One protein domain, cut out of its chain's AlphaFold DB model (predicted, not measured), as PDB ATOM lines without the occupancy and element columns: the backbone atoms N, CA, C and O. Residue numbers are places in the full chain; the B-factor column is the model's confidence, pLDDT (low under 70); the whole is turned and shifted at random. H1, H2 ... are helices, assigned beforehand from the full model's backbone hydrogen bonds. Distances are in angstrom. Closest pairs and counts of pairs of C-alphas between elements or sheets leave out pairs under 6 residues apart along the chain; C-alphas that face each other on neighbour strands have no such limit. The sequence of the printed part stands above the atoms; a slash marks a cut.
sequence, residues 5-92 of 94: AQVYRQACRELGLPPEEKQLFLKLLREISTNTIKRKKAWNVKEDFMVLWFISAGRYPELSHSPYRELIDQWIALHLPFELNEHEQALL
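This is residues 5 to 92 of the 94 residues of an uncharacterized protein of Mucilaginibacter corticis (UniProt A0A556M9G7). The long helix H2 and the shorter H1, folded back beside it as a helical hairpin, make the base of a compact body. H3, H4 and H5 lie over this pair, with H3 crossing one half of H2 and little H4 near its other half, while H6 sits beyond H3 and H5 on the side away from H2. The printed part has 88 residues with six named helices, H1 to H6 in chain order, and no named strand; its class is all helix. The radius of gyration of the C-alphas is 12.1 A, and the outline is rounded, spanning 32 by 26 by 22 A.

The longest helix, H2, holds residues 19 to 39 and measures 29.9 A from C-alpha 19 at (29.465, 10.908, -3.949) to C-alpha 39 at (6.250, 10.143, -22.733). Before it comes H1, residues 5 to 14, 14.5 A long, beginning with C-alpha 5 at (9.888, 13.121, -6.509). After it come H3, residues 46 to 57, 15.8 A long, and H4, residues 61 to 64, 5.4 A long. H5, residues 69 to 79, is 15.5 A long. H6, residues 86 to 92, is 10.4 A long and ends with C-alpha 92 at (17.360, -3.474, -15.057).

H2 is the hub, touching H1, H3 and H4. H1 and H2 form a hairpin at a shallow tilt of 10 degrees, opposite ways; their closest C-alphas, of Tyr 8 and Leu 29, are 6.5 A apart. With residues 28 to 36 alone, H2 touches residues 52 to 57 of H3 at a steep tilt of 55 degrees, opposite ways, closest at the C-alphas of Ile 32 and Leu 52, 5.8 A. H2 and H4 only just touch, with 3 pairs of C-alphas within 8 A, the closest being those of Phe 25 and Leu 63, 7.2 A. H5 touches no helix; it and H2 are near each other, with 5 pairs of C-alphas within 10 A. H5 and H1 are close but not clearly touching, closest at the C-alphas of Val 7 and His 79, 6.8 A. H6 only just touches H3, with 3 pairs of C-alphas within 8 A, closest at those of Phe 54 and Leu 92, 7.0 A; H6 and H2 are apart. Helix packing is mostly crossed, but only just: of 3 touching pairs with a tilt, 1 is shallow. Every O i to N i+4 pair is within hydrogen-bond range in H3 and H5, against 5 of 6 in H1, 16 of 17 in H2 and 2 of 3 in H6; H4 is too short for such a pair.

The C-alphas farthest apart, of Lys 40 and Pro 67, are 33.1 A apart. The printed part has no cut and no long link. The mean pLDDT of the printed part is 86.3; residue 5 alone is under 70.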
ATOM      1  N   ALA A   5       9.195  12.042  -7.212       69.19
ATOM      2  CA  ALA A   5       9.888  13.121  -6.509       69.19
ATOM      3  C   ALA A   5      10.081  12.851  -5.000       69.19
ATOM      4  O   ALA A   5      10.997  13.394  -4.380       69.19
ATOM      5  N   GLN A   6       9.213  12.052  -4.373       75.06
ATOM      6  CA  GLN A   6       9.409  11.575  -2.999       75.06
ATOM      7  C   GLN A   6      10.468  10.471  -2.960       75.06
ATOM      8  O   GLN A   6      11.389  10.572  -2.156       75.06
ATOM      9  N   VAL A   7      10.407   9.524  -3.900       74.06
ATOM     10  CA  VAL A   7      11.406   8.456  -4.084       74.06
ATOM     11  C   VAL A   7      12.807   9.053  -4.301       74.06
ATOM     12  O   VAL A   7      13.752   8.701  -3.605       74.06
ATOM     13  N   TYR A   8      12.935  10.076  -5.152       70.50
ATOM     14  CA  TYR A   8      14.179  10.833  -5.352       70.50
ATOM     15  C   TYR A   8      14.743  11.434  -4.053       70.50
ATOM     16  O   TYR A   8      15.942  11.368  -3.783       70.50
ATOM     17  N   ARG A   9      13.881  12.031  -3.220       72.75
ATOM     18  CA  ARG A   9      14.303  12.637  -1.947       72.75
ATOM     19  C   ARG A   9      14.726  11.594  -0.916       72.75
ATOM     20  O   ARG A   9      15.618  11.890  -0.123       72.75
ATOM     21  N   GLN A  10      14.119  10.409  -0.938       78.38
ATOM     22  CA  GLN A  10      14.544   9.271  -0.117       78.38
ATOM     23  C   GLN A  10      15.910   8.750  -0.577       78.38
ATOM     24  O   GLN A  10      16.816   8.650   0.249       78.38
ATOM     25  N   ALA A  11      16.124   8.589  -1.890       75.12
ATOM     26  CA  ALA A  11      17.412   8.168  -2.455       75.12
ATOM     27  C   ALA A  11      18.574   9.067  -2.001       75.12
ATOM     28  O   ALA A  11      19.647   8.593  -1.626       75.12
ATOM     29  N   CYS A  12      18.349  10.385  -1.968       70.38
ATOM     30  CA  CYS A  12      19.335  11.353  -1.488       70.38
ATOM     31  C   CYS A  12      19.762  11.135  -0.027       70.38
ATOM     32  O   CYS A  12      20.875  11.524   0.331       70.38
ATOM     33  N   ARG A  13      18.902  10.571   0.825       77.69
ATOM     34  CA  ARG A  13      19.148  10.427   2.269       77.69
ATOM     35  C   ARG A  13      19.615   9.031   2.658       77.69
ATOM     36  O   ARG A  13      20.434   8.919   3.559       77.69
ATOM     37  N   GLU A  14      19.110   8.009   1.978       79.56
ATOM     38  CA  GLU A  14      19.236   6.616   2.416       79.56
ATOM     39  C   GLU A  14      20.331   5.836   1.681       79.56
ATOM     40  O   GLU A  14      20.929   4.946   2.281       79.56
ATOM     41  N   LEU A  15      20.660   6.168   0.421       77.81
ATOM     42  CA  LEU A  15      21.735   5.453  -0.274       77.81
ATOM     43  C   LEU A  15      23.110   5.842   0.279       77.81
ATOM     44  O   LEU A  15      23.575   6.977   0.096       77.81
ATOM     45  N   GLY A  16      23.780   4.848   0.864       81.38
ATOM     46  CA  GLY A  16      25.192   4.858   1.253       81.38
ATOM     47  C   GLY A  16      26.156   4.720   0.069       81.38
ATOM     48  O   GLY A  16      27.151   4.011   0.173       81.38
ATOM     49  N   LEU A  17      25.851   5.361  -1.062       86.06
ATOM     50  CA  LEU A  17      26.735   5.403  -2.226       86.06
ATOM     51  C   LEU A  17      27.844   6.449  -2.043       86.06
ATOM     52  O   LEU A  17      27.582   7.516  -1.467       86.06
ATOM     53  N   PRO A  18      29.042   6.220  -2.611       89.69
ATOM     54  CA  PRO A  18      30.036   7.272  -2.781       89.69
ATOM     55  C   PRO A  18      29.467   8.476  -3.547       89.69
ATOM     56  O   PRO A  18      28.547   8.309  -4.352       89.69
ATOM     57  N   PRO A  19      30.016   9.690  -3.355       89.31
ATOM     58  CA  PRO A  19      29.465  10.908  -3.949       89.31
ATOM     59  C   PRO A  19      29.253  10.847  -5.470       89.31
ATOM     60  O   PRO A  19      28.220  11.307  -5.952       89.31
ATOM     61  N   GLU A  20      30.194  10.260  -6.213       89.69
ATOM     62  CA  GLU A  20      30.147  10.166  -7.680       89.69
ATOM     63  C   GLU A  20      29.021   9.238  -8.158       89.69
ATOM     64  O   GLU A  20      28.160   9.647  -8.938       89.69
ATOM     65  N   GLU A  21      28.962   8.027  -7.603       89.62
ATOM     66  CA  GLU A  21      27.912   7.038  -7.881       89.62
ATOM     67  C   GLU A  21      26.532   7.559  -7.496       89.62
ATOM     68  O   GLU A  21      25.565   7.476  -8.256       89.62
ATOM     69  N   LYS A  22      26.447   8.198  -6.326       89.75
ATOM     70  CA  LYS A  22      25.224   8.844  -5.865       89.75
ATOM     71  C   LYS A  22      24.763   9.909  -6.849       89.75
ATOM     72  O   LYS A  22      23.576   9.996  -7.153       89.75
ATOM     73  N   GLN A  23      25.679  10.724  -7.366       90.50
ATOM     74  CA  GLN A  23      25.342  11.755  -8.338       90.50
ATOM     75  C   GLN A  23      24.823  11.153  -9.650       90.50
ATOM     76  O   GLN A  23      23.845  11.670 -10.197       90.50
ATOM     77  N   LEU A  24      25.446  10.083 -10.151       91.69
ATOM     78  CA  LEU A  24      24.994   9.372 -11.351       91.69
ATOM     79  C   LEU A  24      23.603   8.767 -11.146       91.69
ATOM     80  O   LEU A  24      22.698   9.028 -11.941       91.69
ATOM     81  N   PHE A  25      23.388   8.064 -10.036       90.69
ATOM     82  CA  PHE A  25      22.095   7.466  -9.722       90.69
ATOM     83  C   PHE A  25      20.984   8.518  -9.576       90.69
ATOM     84  O   PHE A  25      19.885   8.371 -10.113       90.69
ATOM     85  N   LEU A  26      21.270   9.654  -8.931       89.62
ATOM     86  CA  LEU A  26      20.315  10.760  -8.848       89.62
ATOM     87  C   LEU A  26      20.031  11.386 -10.224       89.62
ATOM     88  O   LEU A  26      18.890  11.764 -10.499       89.62
ATOM     89  N   LYS A  27      21.026  11.495 -11.113       91.31
ATOM     90  CA  LYS A  27      20.787  11.939 -12.497       91.31
ATOM     91  C   LYS A  27      19.848  10.972 -13.226       91.31
ATOM     92  O   LYS A  27      18.886  11.444 -13.829       91.31
ATOM     93  N   LEU A  28      20.050   9.661 -13.082       91.56
ATOM     94  CA  LEU A  28      19.165   8.629 -13.630       91.56
ATOM     95  C   LEU A  28      17.718   8.778 -13.126       91.56
ATOM     96  O   LEU A  28      16.793   8.876 -13.932       91.56
ATOM     97  N   LEU A  29      17.503   8.887 -11.812       89.44
ATOM     98  CA  LEU A  29      16.156   9.071 -11.250       89.44
ATOM     99  C   LEU A  29      15.474  10.352 -11.762       89.44
ATOM    100  O   LEU A  29      14.270  10.366 -12.038       89.44
ATOM    101  N   ARG A  30      16.239  11.439 -11.927       89.12
ATOM    102  CA  ARG A  30      15.734  12.695 -12.498       89.12
ATOM    103  C   ARG A  30      15.368  12.548 -13.977       89.12
ATOM    104  O   ARG A  30      14.355  13.107 -14.410       89.12
ATOM    105  N   GLU A  31      16.165  11.813 -14.743       90.19
ATOM    106  CA  GLU A  31      15.897  11.503 -16.150       90.19
ATOM    107  C   GLU A  31      14.583  10.719 -16.277       90.19
ATOM    108  O   GLU A  31      13.706  11.108 -17.053       90.19
ATOM    109  N   ILE A  32      14.374   9.706 -15.428       88.94
ATOM    110  CA  ILE A  32      13.119   8.947 -15.393       88.94
ATOM    111  C   ILE A  32      11.938   9.863 -15.049       88.94
ATOM    112  O   ILE A  32      10.925   9.846 -15.751       88.94
ATOM    113  N   SER A  33      12.079  10.740 -14.048       86.81
ATOM    114  CA  SER A  33      11.043  11.727 -13.694       86.81
ATOM    115  C   SER A  33      10.720  12.705 -14.821       86.81
ATOM    116  O   SER A  33       9.627  13.263 -14.858       86.81
ATOM    117  N   THR A  34      11.671  12.966 -15.709       88.06
ATOM    118  CA  THR A  34      11.452  13.828 -16.871       88.06
ATOM    119  C   THR A  34      10.753  13.048 -17.984       88.06
ATOM    120  O   THR A  34       9.863  13.569 -18.661       88.06
ATOM    121  N   ASN A  35      11.130  11.781 -18.167       88.50
ATOM    122  CA  ASN A  35      10.588  10.911 -19.201       88.50
ATOM    123  C   ASN A  35       9.152  10.451 -18.910       88.50
ATOM    124  O   ASN A  35       8.396  10.288 -19.868       88.50
ATOM    125  N   THR A  36       8.733  10.325 -17.644       87.19
ATOM    126  CA  THR A  36       7.319  10.089 -17.281       87.19
ATOM    127  C   THR A  36       6.414  11.170 -17.878       87.19
ATOM    128  O   THR A  36       5.437  10.860 -18.557       87.19
ATOM    129  N   ILE A  37       6.797  12.442 -17.720       85.19
ATOM    130  CA  ILE A  37       6.060  13.599 -18.246       85.19
ATOM    131  C   ILE A  37       6.122  13.621 -19.777       85.19
ATOM    132  O   ILE A  37       5.085  13.668 -20.440       85.19
ATOM    133  N   LYS A  38       7.331  13.553 -20.357       86.44
ATOM    134  CA  LYS A  38       7.528  13.657 -21.815       86.44
ATOM    135  C   LYS A  38       6.822  12.548 -22.593       86.44
ATOM    136  O   LYS A  38       6.328  12.797 -23.687       86.44
ATOM    137  N   ARG A  39       6.796  11.327 -22.052       85.00
ATOM    138  CA  ARG A  39       6.250  10.143 -22.733       85.00
ATOM    139  C   ARG A  39       4.838   9.778 -22.281       85.00
ATOM    140  O   ARG A  39       4.323   8.775 -22.758       85.00
ATOM    141  N   LYS A  40       4.216  10.581 -21.405       85.44
ATOM    142  CA  LYS A  40       2.893  10.314 -20.809       85.44
ATOM    143  C   LYS A  40       2.804   8.909 -20.189       85.44
ATOM    144  O   LYS A  40       1.803   8.221 -20.352       85.44
ATOM    145  N   LYS A  41       3.876   8.497 -19.510       86.81
ATOM    146  CA  LYS A  41       4.005   7.194 -18.848       86.81
ATOM    147  C   LYS A  41       3.880   7.341 -17.341       86.81
ATOM    148  O   LYS A  41       4.314   8.344 -16.768       86.81
ATOM    149  N   ALA A  42       3.327   6.323 -16.701       84.94
ATOM    150  CA  ALA A  42       3.057   6.321 -15.277       84.94
ATOM    151  C   ALA A  42       4.156   5.567 -14.508       84.94
ATOM    152  O   ALA A  42       4.337   4.370 -14.680       84.94
ATOM    153  N   TRP A  43       4.882   6.258 -13.617       82.81
ATOM    154  CA  TRP A  43       5.927   5.642 -12.772       82.81
ATOM    155  C   TRP A  43       5.405   4.481 -11.920       82.81
ATOM    156  O   TRP A  43       6.154   3.582 -11.568       82.81
ATOM    157  N   ASN A  44       4.131   4.527 -11.548       84.94
ATOM    158  CA  ASN A  44       3.495   3.530 -10.702       84.94
ATOM    159  C   ASN A  44       2.924   2.326 -11.461       84.94
ATOM    160  O   ASN A  44       2.343   1.451 -10.827       84.94
ATOM    161  N   VAL A  45       3.075   2.284 -12.784       89.56
ATOM    162  CA  VAL A  45       2.737   1.132 -13.618       89.56
ATOM    163  C   VAL A  45       4.043   0.429 -13.973       89.56
ATOM    164  O   VAL A  45       4.967   1.064 -14.483       89.56
ATOM    165  N   LYS A  46       4.131  -0.871 -13.683       90.25
ATOM    166  CA  LYS A  46       5.373  -1.647 -13.796       90.25
ATOM    167  C   LYS A  46       5.964  -1.581 -15.203       90.25
ATOM    168  O   LYS A  46       7.137  -1.264 -15.374       90.25
ATOM    169  N   GLU A  47       5.148  -1.839 -16.216       90.75
ATOM    170  CA  GLU A  47       5.566  -1.887 -17.618       90.75
ATOM    171  C   GLU A  47       6.073  -0.520 -18.090       90.75
ATOM    172  O   GLU A  47       7.058  -0.409 -18.823       90.75
ATOM    173  N   ASP A  48       5.424   0.549 -17.631       91.31
ATOM    174  CA  ASP A  48       5.844   1.910 -17.923       91.31
ATOM    175  C   ASP A  48       7.161   2.256 -17.242       91.31
ATOM    176  O   ASP A  48       8.034   2.833 -17.896       91.31
ATOM    177  N   PHE A  49       7.327   1.877 -15.974       90.38
ATOM    178  CA  PHE A  49       8.590   2.021 -15.265       90.38
ATOM    179  C   PHE A  49       9.724   1.292 -15.982       90.38
ATOM    180  O   PHE A  49      10.738   1.929 -16.244       90.38
ATOM    181  N   MET A  50       9.549   0.023 -16.365       90.31
ATOM    182  CA  MET A  50      10.593  -0.740 -17.061       90.31
ATOM    183  C   MET A  50      11.027  -0.031 -18.348       90.31
ATOM    184  O   MET A  50      12.215   0.179 -18.580       90.31
ATOM    185  N   VAL A  51      10.075   0.446 -19.158       90.88
ATOM    186  CA  VAL A  51      10.398   1.208 -20.377       90.88
ATOM    187  C   VAL A  51      11.146   2.505 -20.057       90.88
ATOM    188  O   VAL A  51      12.107   2.858 -20.740       90.88
ATOM    189  N   LEU A  52      10.705   3.246 -19.041       90.50
ATOM    190  CA  LEU A  52      11.359   4.489 -18.630       90.50
ATOM    191  C   LEU A  52      12.768   4.246 -18.088       90.50
ATOM    192  O   LEU A  52      13.664   5.050 -18.358       90.50
ATOM    193  N   TRP A  53      12.940   3.153 -17.350       91.00
ATOM    194  CA  TRP A  53      14.201   2.701 -16.801       91.00
ATOM    195  C   TRP A  53      15.184   2.418 -17.926       91.00
ATOM    196  O   TRP A  53      16.176   3.126 -18.017       91.00
ATOM    197  N   PHE A  54      14.859   1.520 -18.860       89.69
ATOM    198  CA  PHE A  54      15.737   1.180 -19.987       89.69
ATOM    199  C   PHE A  54      16.185   2.398 -20.799       89.69
ATOM    200  O   PHE A  54      17.368   2.567 -21.093       89.69
ATOM    201  N   ILE A  55      15.252   3.296 -21.124       88.50
ATOM    202  CA  ILE A  55      15.559   4.515 -21.887       88.50
ATOM    203  C   ILE A  55      16.539   5.422 -21.132       88.50
ATOM    204  O   ILE A  55      17.348   6.113 -21.753       88.50
ATOM    205  N   SER A  56      16.426   5.468 -19.805       90.69
ATOM    206  CA  SER A  56      17.212   6.375 -18.971       90.69
ATOM    207  C   SER A  56      18.545   5.742 -18.558       90.69
ATOM    208  O   SER A  56      19.574   6.399 -18.665       90.69
ATOM    209  N   ALA A  57      18.548   4.468 -18.159       88.81
ATOM    210  CA  ALA A  57      19.717   3.694 -17.741       88.81
ATOM    211  C   ALA A  57      20.731   3.522 -18.877       88.81
ATOM    212  O   ALA A  57      21.927   3.649 -18.637       88.81
ATOM    213  N   GLY A  58      20.276   3.393 -20.131       87.06
ATOM    214  CA  GLY A  58      21.164   3.366 -21.299       87.06
ATOM    215  C   GLY A  58      22.020   4.631 -21.495       87.06
ATOM    216  O   GLY A  58      22.935   4.628 -22.311       87.06
ATOM    217  N   ARG A  59      21.749   5.723 -20.762       88.50
ATOM    218  CA  ARG A  59      22.583   6.941 -20.747       88.50
ATOM    219  C   ARG A  59      23.617   6.978 -19.625       88.50
ATOM    220  O   ARG A  59      24.422   7.903 -19.603       88.50
ATOM    221  N   TYR A  60      23.554   6.025 -18.702       90.75
ATOM    222  CA  TYR A  60      24.430   5.923 -17.538       90.75
ATOM    223  C   TYR A  60      24.982   4.491 -17.409       90.75
ATOM    224  O   TYR A  60      24.753   3.842 -16.385       90.75
ATOM    225  N   PRO A  61      25.663   3.959 -18.446       89.88
ATOM    226  CA  PRO A  61      26.205   2.598 -18.424       89.88
ATOM    227  C   PRO A  61      27.231   2.382 -17.301       89.88
ATOM    228  O   PRO A  61      27.490   1.256 -16.902       89.88
ATOM    229  N   GLU A  62      27.806   3.441 -16.735       91.38
ATOM    230  CA  GLU A  62      28.728   3.346 -15.603       91.38
ATOM    231  C   GLU A  62      28.056   2.729 -14.367       91.38
ATOM    232  O   GLU A  62      28.693   1.983 -13.628       91.38
ATOM    233  N   LEU A  63      26.752   2.973 -14.181       90.44
ATOM    234  CA  LEU A  63      25.988   2.426 -13.059       90.44
ATOM    235  C   LEU A  63      25.806   0.903 -13.161       90.44
ATOM    236  O   LEU A  63      25.799   0.232 -12.130       90.44
ATOM    237  N   SER A  64      25.710   0.334 -14.371       87.81
ATOM    238  CA  SER A  64      25.583  -1.124 -14.548       87.81
ATOM    239  C   SER A  64      26.888  -1.869 -14.256       87.81
ATOM    240  O   SER A  64      26.865  -3.044 -13.877       87.81
ATOM    241  N   HIS A  65      28.025  -1.183 -14.397       89.50
ATOM    242  CA  HIS A  65      29.360  -1.691 -14.078       89.50
ATOM    243  C   HIS A  65      29.845  -1.286 -12.679       89.50
ATOM    244  O   HIS A  65      30.941  -1.675 -12.272       89.50
ATOM    245  N   SER A  66      29.041  -0.518 -11.941       90.50
ATOM    246  CA  SER A  66      29.388  -0.051 -10.607       90.50
ATOM    247  C   SER A  66      29.534  -1.220  -9.625       90.50
ATOM    248  O   SER A  66      28.671  -2.104  -9.593       90.50
ATOM    249  N   PRO A  67      30.539  -1.202  -8.727       91.00
ATOM    250  CA  PRO A  67      30.599  -2.154  -7.617       91.00
ATOM    251  C   PRO A  67      29.421  -2.003  -6.638       91.00
ATOM    252  O   PRO A  67      29.219  -2.869  -5.792       91.00
ATOM    253  N   TYR A  68      28.629  -0.930  -6.749       90.19
ATOM    254  CA  TYR A  68      27.449  -0.676  -5.921       90.19
ATOM    255  C   TYR A  68      26.122  -0.996  -6.621       90.19
ATOM    256  O   TYR A  68      25.062  -0.681  -6.075       90.19
ATOM    257  N   ARG A  69      26.152  -1.627  -7.804       89.38
ATOM    258  CA  ARG A  69      24.949  -1.986  -8.574       89.38
ATOM    259  C   ARG A  69      23.905  -2.714  -7.727       89.38
ATOM    260  O   ARG A  69      22.742  -2.330  -7.731       89.38
ATOM    261  N   GLU A  70      24.325  -3.704  -6.941       88.44
ATOM    262  CA  GLU A  70      23.421  -4.485  -6.081       88.44
ATOM    263  C   GLU A  70      22.717  -3.624  -5.025       88.44
ATOM    264  O   GLU A  70      21.542  -3.831  -4.731       88.44
ATOM    265  N   LEU A  71      23.412  -2.626  -4.473       89.06
ATOM    266  CA  LEU A  71      22.828  -1.706  -3.497       89.06
ATOM    267  C   LEU A  71      21.767  -0.815  -4.153       89.06
ATOM    268  O   LEU A  71      20.740  -0.520  -3.543       89.06
ATOM    269  N   ILE A  72      22.000  -0.412  -5.402       88.69
ATOM    270  CA  ILE A  72      21.025   0.328  -6.202       88.69
ATOM    271  C   ILE A  72      19.803  -0.554  -6.501       88.69
ATOM    272  O   ILE A  72      18.679  -0.105  -6.278       88.69
ATOM    273  N   ASP A  73      20.011  -1.802  -6.928       87.12
ATOM    274  CA  ASP A  73      18.937  -2.767  -7.211       87.12
ATOM    275  C   ASP A  73      18.036  -3.012  -6.009       87.12
ATOM    276  O   ASP A  73      16.813  -2.870  -6.096       87.12
ATOM    277  N   GLN A  74      18.642  -3.322  -4.864       86.31
ATOM    278  CA  GLN A  74      17.911  -3.541  -3.621       86.31
ATOM    279  C   GLN A  74      17.118  -2.297  -3.228       86.31
ATOM    280  O   GLN A  74      15.951  -2.391  -2.844       86.31
ATOM    281  N   TRP A  75      17.725  -1.114  -3.356       87.69
ATOM    282  CA  TRP A  75      17.040   0.125  -3.022       87.69
ATOM    283  C   TRP A  75      15.833   0.377  -3.932       87.69
ATOM    284  O   TRP A  75      14.770   0.752  -3.436       87.69
ATOM    285  N   ILE A  76      15.967   0.139  -5.240       85.94
ATOM    286  CA  ILE A  76      14.870   0.266  -6.207       85.94
ATOM    287  C   ILE A  76      13.747  -0.706  -5.850       85.94
ATOM    288  O   ILE A  76      12.609  -0.271  -5.686       85.94
ATOM    289  N   ALA A  77      14.060  -1.990  -5.659       84.25
ATOM    290  CA  ALA A  77      13.070  -3.014  -5.333       84.25
ATOM    291  C   ALA A  77      12.255  -2.672  -4.069       84.25
ATOM    292  O   ALA A  77      11.052  -2.916  -4.033       84.25
ATOM    293  N   LEU A  78      12.881  -2.044  -3.066       84.75
ATOM    294  CA  LEU A  78      12.216  -1.612  -1.830       84.75
ATOM    295  C   LEU A  78      11.304  -0.385  -1.998       84.75
ATOM    296  O   LEU A  78      10.391  -0.189  -1.197       84.75
ATOM    297  N   HIS A  79      11.559   0.467  -2.994       83.75
ATOM    298  CA  HIS A  79      10.904   1.776  -3.130       83.75
ATOM    299  C   HIS A  79       9.946   1.885  -4.318       83.75
ATOM    300  O   HIS A  79       9.256   2.903  -4.469       83.75
ATOM    301  N   LEU A  80       9.883   0.860  -5.164       83.38
ATOM    302  CA  LEU A  80       8.901   0.792  -6.233       83.38
ATOM    303  C   LEU A  80       7.498   0.510  -5.674       83.38
ATOM    304  O   LEU A  80       7.336  -0.222  -4.702       83.38
ATOM    305  N   PRO A  81       6.445   1.071  -6.288       82.00
ATOM    306  CA  PRO A  81       5.066   0.823  -5.870       82.00
ATOM    307  C   PRO A  81       4.512  -0.533  -6.355       82.00
ATOM    308  O   PRO A  81       3.303  -0.748  -6.306       82.00
ATOM    309  N   PHE A  82       5.377  -1.413  -6.862       87.06
ATOM    310  CA  PHE A  82       5.085  -2.752  -7.362       87.06
ATOM    311  C   PHE A  82       6.314  -3.640  -7.149       87.06
ATOM    312  O   PHE A  82       7.439  -3.149  -7.068       87.06
ATOM    313  N   GLU A  83       6.101  -4.949  -7.105       87.44
ATOM    314  CA  GLU A  83       7.175  -5.932  -6.966       87.44
ATOM    315  C   GLU A  83       7.792  -6.258  -8.324       87.44
ATOM    316  O   GLU A  83       7.063  -6.462  -9.297       87.44
ATOM    317  N   LEU A  84       9.118  -6.348  -8.386       85.44
ATOM    318  CA  LEU A  84       9.842  -6.915  -9.522       85.44
ATOM    319  C   LEU A  84      10.232  -8.356  -9.192       85.44
ATOM    320  O   LEU A  84      10.797  -8.599  -8.125       85.44
ATOM    321  N   ASN A  85       9.965  -9.294 -10.100       88.56
ATOM    322  CA  ASN A  85      10.482 -10.657  -9.967       88.56
ATOM    323  C   ASN A  85      11.987 -10.720 -10.295       88.56
ATOM    324  O   ASN A  85      12.557  -9.767 -10.823       88.56
ATOM    325  N   GLU A  86      12.634 -11.850 -10.003       84.81
ATOM    326  CA  GLU A  86      14.082 -12.028 -10.208       84.81
ATOM    327  C   GLU A  86      14.523 -11.764 -11.655       84.81
ATOM    328  O   GLU A  86      15.554 -11.135 -11.888       84.81
ATOM    329  N   HIS A  87      13.720 -12.192 -12.634       85.94
ATOM    330  CA  HIS A  87      14.001 -11.932 -14.042       85.94
ATOM    331  C   HIS A  87      13.913 -10.432 -14.346       85.94
ATOM    332  O   HIS A  87      14.844  -9.868 -14.907       85.94
ATOM    333  N   GLU A  88      12.839  -9.766 -13.918       86.38
ATOM    334  CA  GLU A  88      12.626  -8.325 -14.101       86.38
ATOM    335  C   GLU A  88      13.711  -7.476 -13.422       86.38
ATOM    336  O   GLU A  88      14.118  -6.459 -13.977       86.38
ATOM    337  N   GLN A  89      14.208  -7.894 -12.256       84.81
ATOM    338  CA  GLN A  89      15.327  -7.231 -11.583       84.81
ATOM    339  C   GLN A  89      16.625  -7.382 -12.378       84.81
ATOM    340  O   GLN A  89      17.317  -6.395 -12.613       84.81
ATOM    341  N   ALA A  90      16.927  -8.590 -12.864       83.25
ATOM    342  CA  ALA A  90      18.106  -8.824 -13.698       83.25
ATOM    343  C   ALA A  90      18.075  -8.001 -15.000       83.25
ATOM    344  O   ALA A  90      19.121  -7.577 -15.490       83.25
ATOM    345  N   LEU A  91      16.878  -7.739 -15.537       85.50
ATOM    346  CA  LEU A  91      16.677  -6.919 -16.731       85.50
ATOM    347  C   LEU A  91      17.034  -5.433 -16.526       85.50
ATOM    348  O   LEU A  91      17.257  -4.750 -17.519       85.50
ATOM    349  N   LEU A  92      17.112  -4.908 -15.295       84.38
ATOM    350  CA  LEU A  92      17.360  -3.474 -15.057       84.38
ATOM    351  C   LEU A  92      18.713  -2.978 -15.604       84.38
ATOM    352  O   LEU A  92      18.869  -1.779 -15.839       84.38
TER     353      LEU A  92